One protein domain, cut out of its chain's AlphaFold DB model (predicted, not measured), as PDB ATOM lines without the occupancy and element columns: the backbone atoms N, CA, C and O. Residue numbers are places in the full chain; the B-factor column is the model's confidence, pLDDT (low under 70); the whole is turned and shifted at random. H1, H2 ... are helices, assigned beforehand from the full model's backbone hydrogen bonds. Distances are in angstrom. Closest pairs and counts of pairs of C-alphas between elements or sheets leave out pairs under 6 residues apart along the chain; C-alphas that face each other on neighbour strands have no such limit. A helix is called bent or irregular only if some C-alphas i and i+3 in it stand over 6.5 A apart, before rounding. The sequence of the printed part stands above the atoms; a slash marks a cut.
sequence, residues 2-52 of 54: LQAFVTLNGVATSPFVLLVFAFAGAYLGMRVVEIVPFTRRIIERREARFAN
ATOM      1  N   LEU A   2      13.157  -4.238 -14.416       88.25
ATOM      2  CA  LEU A   2      11.813  -4.728 -14.775       88.25
ATOM      3  C   LEU A   2      10.817  -4.710 -13.598       88.25
ATOM      4  O   LEU A   2       9.709  -4.210 -13.741       88.25
ATOM      5  N   GLN A   3      11.238  -5.177 -12.419       85.81
ATOM      6  CA  GLN A   3      10.388  -5.219 -11.224       85.81
ATOM      7  C   GLN A   3       9.862  -3.835 -10.825       85.81
ATOM      8  O   GLN A   3       8.662  -3.678 -10.645       85.81
ATOM      9  N   ALA A   4      10.729  -2.819 -10.770       84.25
ATOM     10  CA  ALA A   4      10.321  -1.451 -10.449       84.25
ATOM     11  C   ALA A   4       9.284  -0.916 -11.451       84.25
ATOM     12  O   ALA A   4       8.309  -0.285 -11.055       84.25
ATOM     13  N   PHE A   5       9.458  -1.223 -12.738       87.81
ATOM     14  CA  PHE A   5       8.530  -0.812 -13.788       87.81
ATOM     15  C   PHE A   5       7.157  -1.482 -13.642       87.81
ATOM     16  O   PHE A   5       6.129  -0.823 -13.789       87.81
ATOM     17  N   VAL A   6       7.126  -2.775 -13.304       83.62
ATOM     18  CA  VAL A   6       5.886  -3.533 -13.069       83.62
ATOM     19  C   VAL A   6       5.160  -3.022 -11.824       83.62
ATOM     20  O   VAL A   6       3.953  -2.797 -11.868       83.62
ATOM     21  N   THR A   7       5.886  -2.772 -10.732       88.50
ATOM     22  CA  THR A   7       5.296  -2.247  -9.494       88.50
ATOM     23  C   THR A   7       4.734  -0.840  -9.693       88.50
ATOM     24  O   THR A   7       3.608  -0.573  -9.283       88.50
ATOM     25  N   LEU A   8       5.464   0.044 -10.381       90.19
ATOM     26  CA  LEU A   8       4.987   1.395 -10.693       90.19
ATOM     27  C   LEU A   8       3.753   1.376 -11.597       90.19
ATOM     28  O   LEU A   8       2.814   2.122 -11.342       90.19
ATOM     29  N   ASN A   9       3.714   0.497 -12.603       86.81
ATOM     30  CA  ASN A   9       2.535   0.350 -13.457       86.81
ATOM     31  C   ASN A   9       1.325  -0.171 -12.679       86.81
ATOM     32  O   ASN A   9       0.235   0.376 -12.828       86.81
ATOM     33  N   GLY A  10       1.502  -1.173 -11.812       84.75
ATOM     34  CA  GLY A  10       0.414  -1.696 -10.982       84.75
ATOM     35  C   GLY A  10      -0.147  -0.653 -10.010       84.75
ATOM     36  O   GLY A  10      -1.355  -0.587  -9.802       84.75
ATOM     37  N   VAL A  11       0.709   0.215  -9.465       89.00
ATOM     38  CA  VAL A  11       0.274   1.329  -8.610       89.00
ATOM     39  C   VAL A  11      -0.417   2.416  -9.437       89.00
ATOM     40  O   VAL A  11      -1.502   2.851  -9.073       89.00
ATOM     41  N   ALA A  12       0.159   2.824 -10.569       84.56
ATOM     42  CA  ALA A  12      -0.390   3.889 -11.411       84.56
ATOM     43  C   ALA A  12      -1.725   3.517 -12.078       84.56
ATOM     44  O   ALA A  12      -2.550   4.393 -12.327       84.56
ATOM     45  N   THR A  13      -1.954   2.229 -12.344       87.69
ATOM     46  CA  THR A  13      -3.210   1.716 -12.918       87.69
ATOM     47  C   THR A  13      -4.201   1.217 -11.865       87.69
ATOM     48  O   THR A  13      -5.298   0.780 -12.209       87.69
ATOM     49  N   SER A  14      -3.856   1.309 -10.576       91.56
ATOM     50  CA  SER A  14      -4.755   0.929  -9.489       91.56
ATOM     51  C   SER A  14      -6.007   1.821  -9.473       91.56
ATOM     52  O   SER A  14      -5.871   3.050  -9.485       91.56
ATOM     53  N   PRO A  15      -7.222   1.246  -9.352       90.44
ATOM     54  CA  PRO A  15      -8.467   2.012  -9.299       90.44
ATOM     55  C   PRO A  15      -8.459   3.104  -8.223       90.44
ATOM     56  O   PRO A  15      -8.951   4.206  -8.442       90.44
ATOM     57  N   PHE A  16      -7.848   2.829  -7.069       93.56
ATOM     58  CA  PHE A  16      -7.767   3.781  -5.962       93.56
ATOM     59  C   PHE A  16      -6.866   4.974  -6.280       93.56
ATOM     60  O   PHE A  16      -7.215   6.113  -5.984       93.56
ATOM     61  N   VAL A  17      -5.718   4.721  -6.908       92.50
ATOM     62  CA  VAL A  17      -4.763   5.772  -7.280       92.50
ATOM     63  C   VAL A  17      -5.362   6.670  -8.356       92.50
ATOM     64  O   VAL A  17      -5.265   7.893  -8.261       92.50
ATOM     65  N   LEU A  18      -6.062   6.078  -9.326       93.88
ATOM     66  CA  LEU A  18      -6.796   6.821 -10.348       93.88
ATOM     67  C   LEU A  18      -7.882   7.718  -9.740       93.88
ATOM     68  O   LEU A  18      -7.996   8.877 -10.134       93.88
ATOM     69  N   LEU A  19      -8.633   7.228  -8.748       95.31
ATOM     70  CA  LEU A  19      -9.608   8.047  -8.026       95.31
ATOM     71  C   LEU A  19      -8.933   9.223  -7.313       95.31
ATOM     72  O   LEU A  19      -9.373  10.359  -7.471       95.31
ATOM     73  N   VAL A  20      -7.839   8.982  -6.584       95.00
ATOM     74  CA  VAL A  20      -7.086  10.052  -5.906       95.00
ATOM     75  C   VAL A  20      -6.610  11.108  -6.905       95.00
ATOM     76  O   VAL A  20      -6.802  12.300  -6.662       95.00
ATOM     77  N   PHE A  21      -6.056  10.699  -8.051       94.12
ATOM     78  CA  PHE A  21      -5.652  11.633  -9.104       94.12
ATOM     79  C   PHE A  21      -6.833  12.402  -9.702       94.12
ATOM     80  O   PHE A  21      -6.703  13.602  -9.941       94.12
ATOM     81  N   ALA A  22      -7.984  11.757  -9.906       93.69
ATOM     82  CA  ALA A  22      -9.183  12.420 -10.409       93.69
ATOM     83  C   ALA A  22      -9.685  13.499  -9.435       93.69
ATOM     84  O   ALA A  22      -9.934  14.632  -9.849       93.69
ATOM     85  N   PHE A  23      -9.766  13.187  -8.136       95.38
ATOM     86  CA  PHE A  23     -10.154  14.158  -7.109       95.38
ATOM     87  C   PHE A  23      -9.138  15.294  -6.978       95.38
ATOM     88  O   PHE A  23      -9.529  16.460  -6.937       95.38
ATOM     89  N   ALA A  24      -7.842  14.978  -6.960       94.50
ATOM     90  CA  ALA A  24      -6.785  15.983  -6.895       94.50
ATOM     91  C   ALA A  24      -6.810  16.909  -8.121       94.50
ATOM     92  O   ALA A  24      -6.747  18.128  -7.971       94.50
ATOM     93  N   GLY A  25      -6.961  16.349  -9.324       93.00
ATOM     94  CA  GLY A  25      -7.076  17.106 -10.568       93.00
ATOM     95  C   GLY A  25      -8.317  17.995 -10.604       93.00
ATOM     96  O   GLY A  25      -8.216  19.161 -10.976       93.00
ATOM     97  N   ALA A  26      -9.470  17.492 -10.154       91.31
ATOM     98  CA  ALA A  26     -10.698  18.280 -10.059       91.31
ATOM     99  C   ALA A  26     -10.572  19.429  -9.042       91.31
ATOM    100  O   ALA A  26     -10.934  20.565  -9.345       91.31
ATOM    101  N   TYR A  27     -10.007  19.155  -7.862       90.31
ATOM    102  CA  TYR A  27      -9.789  20.158  -6.818       90.31
ATOM    103  C   TYR A  27      -8.817  21.254  -7.268       90.31
ATOM    104  O   TYR A  27      -9.093  22.444  -7.114       90.31
ATOM    105  N   LEU A  28      -7.689  20.857  -7.866       89.06
ATOM    106  CA  LEU A  28      -6.706  21.798  -8.396       89.06
ATOM    107  C   LEU A  28      -7.268  22.575  -9.587       89.06
ATOM    108  O   LEU A  28      -7.089  23.785  -9.642       89.06
ATOM    109  N   GLY A  29      -7.999  21.930 -10.498       84.50
ATOM    110  CA  GLY A  29      -8.657  22.598 -11.621       84.50
ATOM    111  C   GLY A  29      -9.659  23.661 -11.166       84.50
ATOM    112  O   GLY A  29      -9.654  24.775 -11.689       84.50
ATOM    113  N   MET A  30     -10.456  23.358 -10.138       78.94
ATOM    114  CA  MET A  30     -11.390  24.310  -9.529       78.94
ATOM    115  C   MET A  30     -10.655  25.487  -8.870       78.94
ATOM    116  O   MET A  30     -10.938  26.642  -9.181       78.94
ATOM    117  N   ARG A  31      -9.639  25.210  -8.042       78.69
ATOM    118  CA  ARG A  31      -8.796  26.243  -7.408       78.69
ATOM    119  C   ARG A  31      -8.087  27.135  -8.432       78.69
ATOM    120  O   ARG A  31      -7.993  28.343  -8.235       78.69
ATOM    121  N   VAL A  32      -7.591  26.561  -9.530       78.38
ATOM    122  CA  VAL A  32      -6.932  27.308 -10.614       78.38
ATOM    123  C   VAL A  32      -7.921  28.254 -11.291       78.38
ATOM    124  O   VAL A  32      -7.585  29.408 -11.538       78.38
ATOM    125  N   VAL A  33      -9.152  27.807 -11.542       73.38
ATOM    126  CA  VAL A  33     -10.215  28.649 -12.106       73.38
ATOM    127  C   VAL A  33     -10.547  29.846 -11.206       73.38
ATOM    128  O   VAL A  33     -10.757  30.941 -11.727       73.38
ATOM    129  N   GLU A  34     -10.557  29.664  -9.886       65.19
ATOM    130  CA  GLU A  34     -10.817  30.740  -8.920       65.19
ATOM    131  C   GLU A  34      -9.671  31.755  -8.828       65.19
ATOM    132  O   GLU A  34      -9.912  32.959  -8.710       65.19
ATOM    133  N   ILE A  35      -8.424  31.281  -8.891       68.25
ATOM    134  CA  ILE A  35      -7.226  32.126  -8.795       68.25
ATOM    135  C   ILE A  35      -6.989  32.900 -10.099       68.25
ATOM    136  O   ILE A  35      -6.485  34.023 -10.070       68.25
ATOM    137  N   VAL A  36      -7.358  32.334 -11.253       71.38
ATOM    138  CA  VAL A  36      -7.163  32.982 -12.553       71.38
ATOM    139  C   VAL A  36      -8.240  34.063 -12.776       71.38
ATOM    140  O   VAL A  36      -9.412  33.746 -12.998       71.38
ATOM    141  N   PRO A  37      -7.872  35.362 -12.830       58.69
ATOM    142  CA  PRO A  37      -8.829  36.471 -12.941       58.69
ATOM    143  C   PRO A  37      -9.627  36.469 -14.256       58.69
ATOM    144  O   PRO A  37     -10.650  37.143 -14.367       58.69
ATOM    145  N   PHE A  38      -9.182  35.708 -15.262       62.91
ATOM    146  CA  PHE A  38      -9.875  35.568 -16.539       62.91
ATOM    147  C   PHE A  38     -11.223  34.847 -16.398       62.91
ATOM    148  O   PHE A  38     -12.219  35.315 -16.951       62.91
ATOM    149  N   THR A  39     -11.296  33.769 -15.609       62.16
ATOM    150  CA  THR A  39     -12.560  33.046 -15.403       62.16
ATOM    151  C   THR A  39     -13.518  33.852 -14.535       62.16
ATOM    152  O   THR A  39     -14.708  33.937 -14.845       62.16
ATOM    153  N   ARG A  40     -12.985  34.552 -13.524       64.94
ATOM    154  CA  ARG A  40     -13.750  35.473 -12.670       64.94
ATOM    155  C   ARG A  40     -14.465  36.559 -13.485       64.94
ATOM    156  O   ARG A  40     -15.671  36.741 -13.343       64.94
ATOM    157  N   ARG A  41     -13.760  37.188 -14.437       65.12
ATOM    158  CA  ARG A  41     -14.333  38.212 -15.336       65.12
ATOM    159  C   ARG A  41     -15.434  37.681 -16.265       65.12
ATOM    160  O   ARG A  41     -16.280  38.462 -16.695       65.12
ATOM    161  N   ILE A  42     -15.429  36.393 -16.621       67.00
ATOM    162  CA  ILE A  42     -16.471  35.793 -17.477       67.00
ATOM    163  C   ILE A  42     -17.738  35.497 -16.667       67.00
ATOM    164  O   ILE A  42     -18.834  35.737 -17.172       67.00
ATOM    165  N   ILE A  43     -17.596  35.002 -15.436       67.56
ATOM    166  CA  ILE A  43     -18.731  34.707 -14.547       67.56
ATOM    167  C   ILE A  43     -19.434  36.006 -14.143       67.56
ATOM    168  O   ILE A  43     -20.636  36.116 -14.363       67.56
ATOM    169  N   GLU A  44     -18.691  37.034 -13.716       66.81
ATOM    170  CA  GLU A  44     -19.270  38.345 -13.376       66.81
ATOM    171  C   GLU A  44     -20.034  38.967 -14.554       66.81
ATOM    172  O   GLU A  44     -21.131  39.491 -14.386       66.81
ATOM    173  N   ARG A  45     -19.507  38.869 -15.785       64.69
ATOM    174  CA  ARG A  45     -20.217  39.351 -16.986       64.69
ATOM    175  C   ARG A  45     -21.484  38.554 -17.298       64.69
ATOM    176  O   ARG A  45     -22.381  39.099 -17.939       64.69
ATOM    177  N   ARG A  46     -21.549  37.273 -16.918       62.88
ATOM    178  CA  ARG A  46     -22.754  36.443 -17.064       62.88
ATOM    179  C   ARG A  46     -23.772  36.803 -15.990       62.88
ATOM    180  O   ARG A  46     -24.896  37.127 -16.350       62.88
ATOM    181  N   GLU A  47     -23.375  36.837 -14.722       63.41
ATOM    182  CA  GLU A  47     -24.239  37.233 -13.603       63.41
ATOM    183  C   GLU A  47     -24.809  38.643 -13.799       63.41
ATOM    184  O   GLU A  47     -26.020  38.821 -13.726       63.41
ATOM    185  N   ALA A  48     -23.989  39.618 -14.202       67.44
ATOM    186  CA  ALA A  48     -24.446  40.981 -14.492       67.44
ATOM    187  C   ALA A  48     -25.424  41.073 -15.679       67.44
ATOM    188  O   ALA A  48     -26.206  42.021 -15.774       67.44
ATOM    189  N   ARG A  49     -25.384  40.107 -16.607       63.16
ATOM    190  CA  ARG A  49     -26.294  40.034 -17.761       63.16
ATOM    191  C   ARG A  49     -27.610  39.326 -17.413       63.16
ATOM    192  O   ARG A  49     -28.626  39.641 -18.023       63.16
ATOM    193  N   PHE A  50     -27.599  38.404 -16.450       61.25
ATOM    194  CA  PHE A  50     -28.815  37.810 -15.888       61.25
ATOM    195  C   PHE A  50     -29.509  38.764 -14.903       61.25
ATOM    196  O   PHE A  50     -30.722  38.893 -14.970       61.25
ATOM    197  N   ALA A  51     -28.756  39.516 -14.095       65.25
ATOM    198  CA  ALA A  51     -29.294  40.468 -13.118       65.25
ATOM    199  C   ALA A  51     -29.916  41.748 -13.722       65.25
ATOM    200  O   ALA A  51     -30.574  42.490 -13.009       65.25
ATOM    201  N   ASN A  52     -29.708  42.033 -15.014       59.81
ATOM    202  CA  ASN A  52     -30.324  43.168 -15.729       59.81
ATOM    203  C   ASN A  52     -31.568  42.765 -16.551       59.81
ATOM    204  O   ASN A  52     -32.003  43.523 -17.419       59.81
TER     205      ASN A  52
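What this domain is: This is residues 2 to 52 of the 54 residues of an uncharacterized protein of Nonomuraea wenchangensis (UniProt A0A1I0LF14). Three helices follow one another end to end in a long zigzag: H2, the longest, makes the middle stroke, H1 leads into its first end, and H3 turns off at its far end. The chain changes direction sharply at two tight links, one between H1 and H2 and one between H2 and H3, and no helix folds back along another to make a core. The printed part has 51 residues with three named helices, in the order H1, H2, H3, and no named strand; the class is all helix. The whole is extended, with a radius of gyration of the C-alphas of 19.1 A, and its outline is a rod whose C-alphas span 63 by 17 by 10 A along the three main axes.

How they stand to each other: The printed part begins with H1, residues 2 to 12, and after a tight link of 2 residues, Thr 13 and Ser 14, comes H2, residues 15 to 35. H1 and H2 are close but not clearly touching, with 2 pairs of C-alphas within 8 A. Their closest C-alphas are those of Val 11 and Val 17, 6.8 A apart. Their lines stand at a steep tilt of 59 degrees, and the two helices run the same way. Their centres are 23.1 A apart. After H2 a tight link of 1 residue, Val 36, leads to H3, residues 37 to 50. H2 and H3 only just touch, with 3 pairs of C-alphas within 8 A, and they touch only at the corner by their link. H2 touches H3 with residues 33 to 34 alone, and H3 touches H2 with residues 39 to 40 alone; the closest C-alphas of the two helices are those of Val 33 and Thr 39, 6.0 A apart. The lines of H2 and H3 are about perpendicular at 73 degrees, only just past steep, and their centres are 23.4 A apart. H1 and H3 are apart. In H1, H2 and H3, every pair of backbone O of residue i and N of residue i+4 inside the helix is within hydrogen-bond range.

Where its parts are: H1 starts at Leu 2, whose C-alpha is at (11.813, -4.728, -14.775), and has 11 residues up to Ala 12, with C-alpha at (-0.390, 3.889, -11.411); from first to last C-alpha it measures 15.3 A. H2 has 21 residues, from Pro 15, with C-alpha at (-8.467, 2.012, -9.299), to Ile 35, with C-alpha at (-7.226, 32.126, -8.795). Its first and last C-alphas are 30.1 A apart, and from one to the other y changes far more than x or z. H3 has 14 residues, from Pro 37 to Phe 50, where the C-alpha is at (-28.815, 37.810, -15.888); its length is 20.2 A. Ala 51 and Asn 52 follow H3. None of the three helices is bent.

The domain as a whole: The two C-alphas farthest apart are those of Leu 2 and Asn 52, the first and last printed residues, at 63.8 A. Residues 2 to 11, 13 to 20 and 22 to 52 stand free, with no C-alpha 8 or more residues away along the chain within 10 A. The printed part has no cut, and neither link between the helices is long. The full chain has 54 residues, of which 2 to 52 are printed. The mean pLDDT of the printed part is 79.5. It is 87 in H1 and also 87 in H2, but 64 in H3. The model's confidence is low, under 70, in 18 residues: 34 to 35 and 37 to 52.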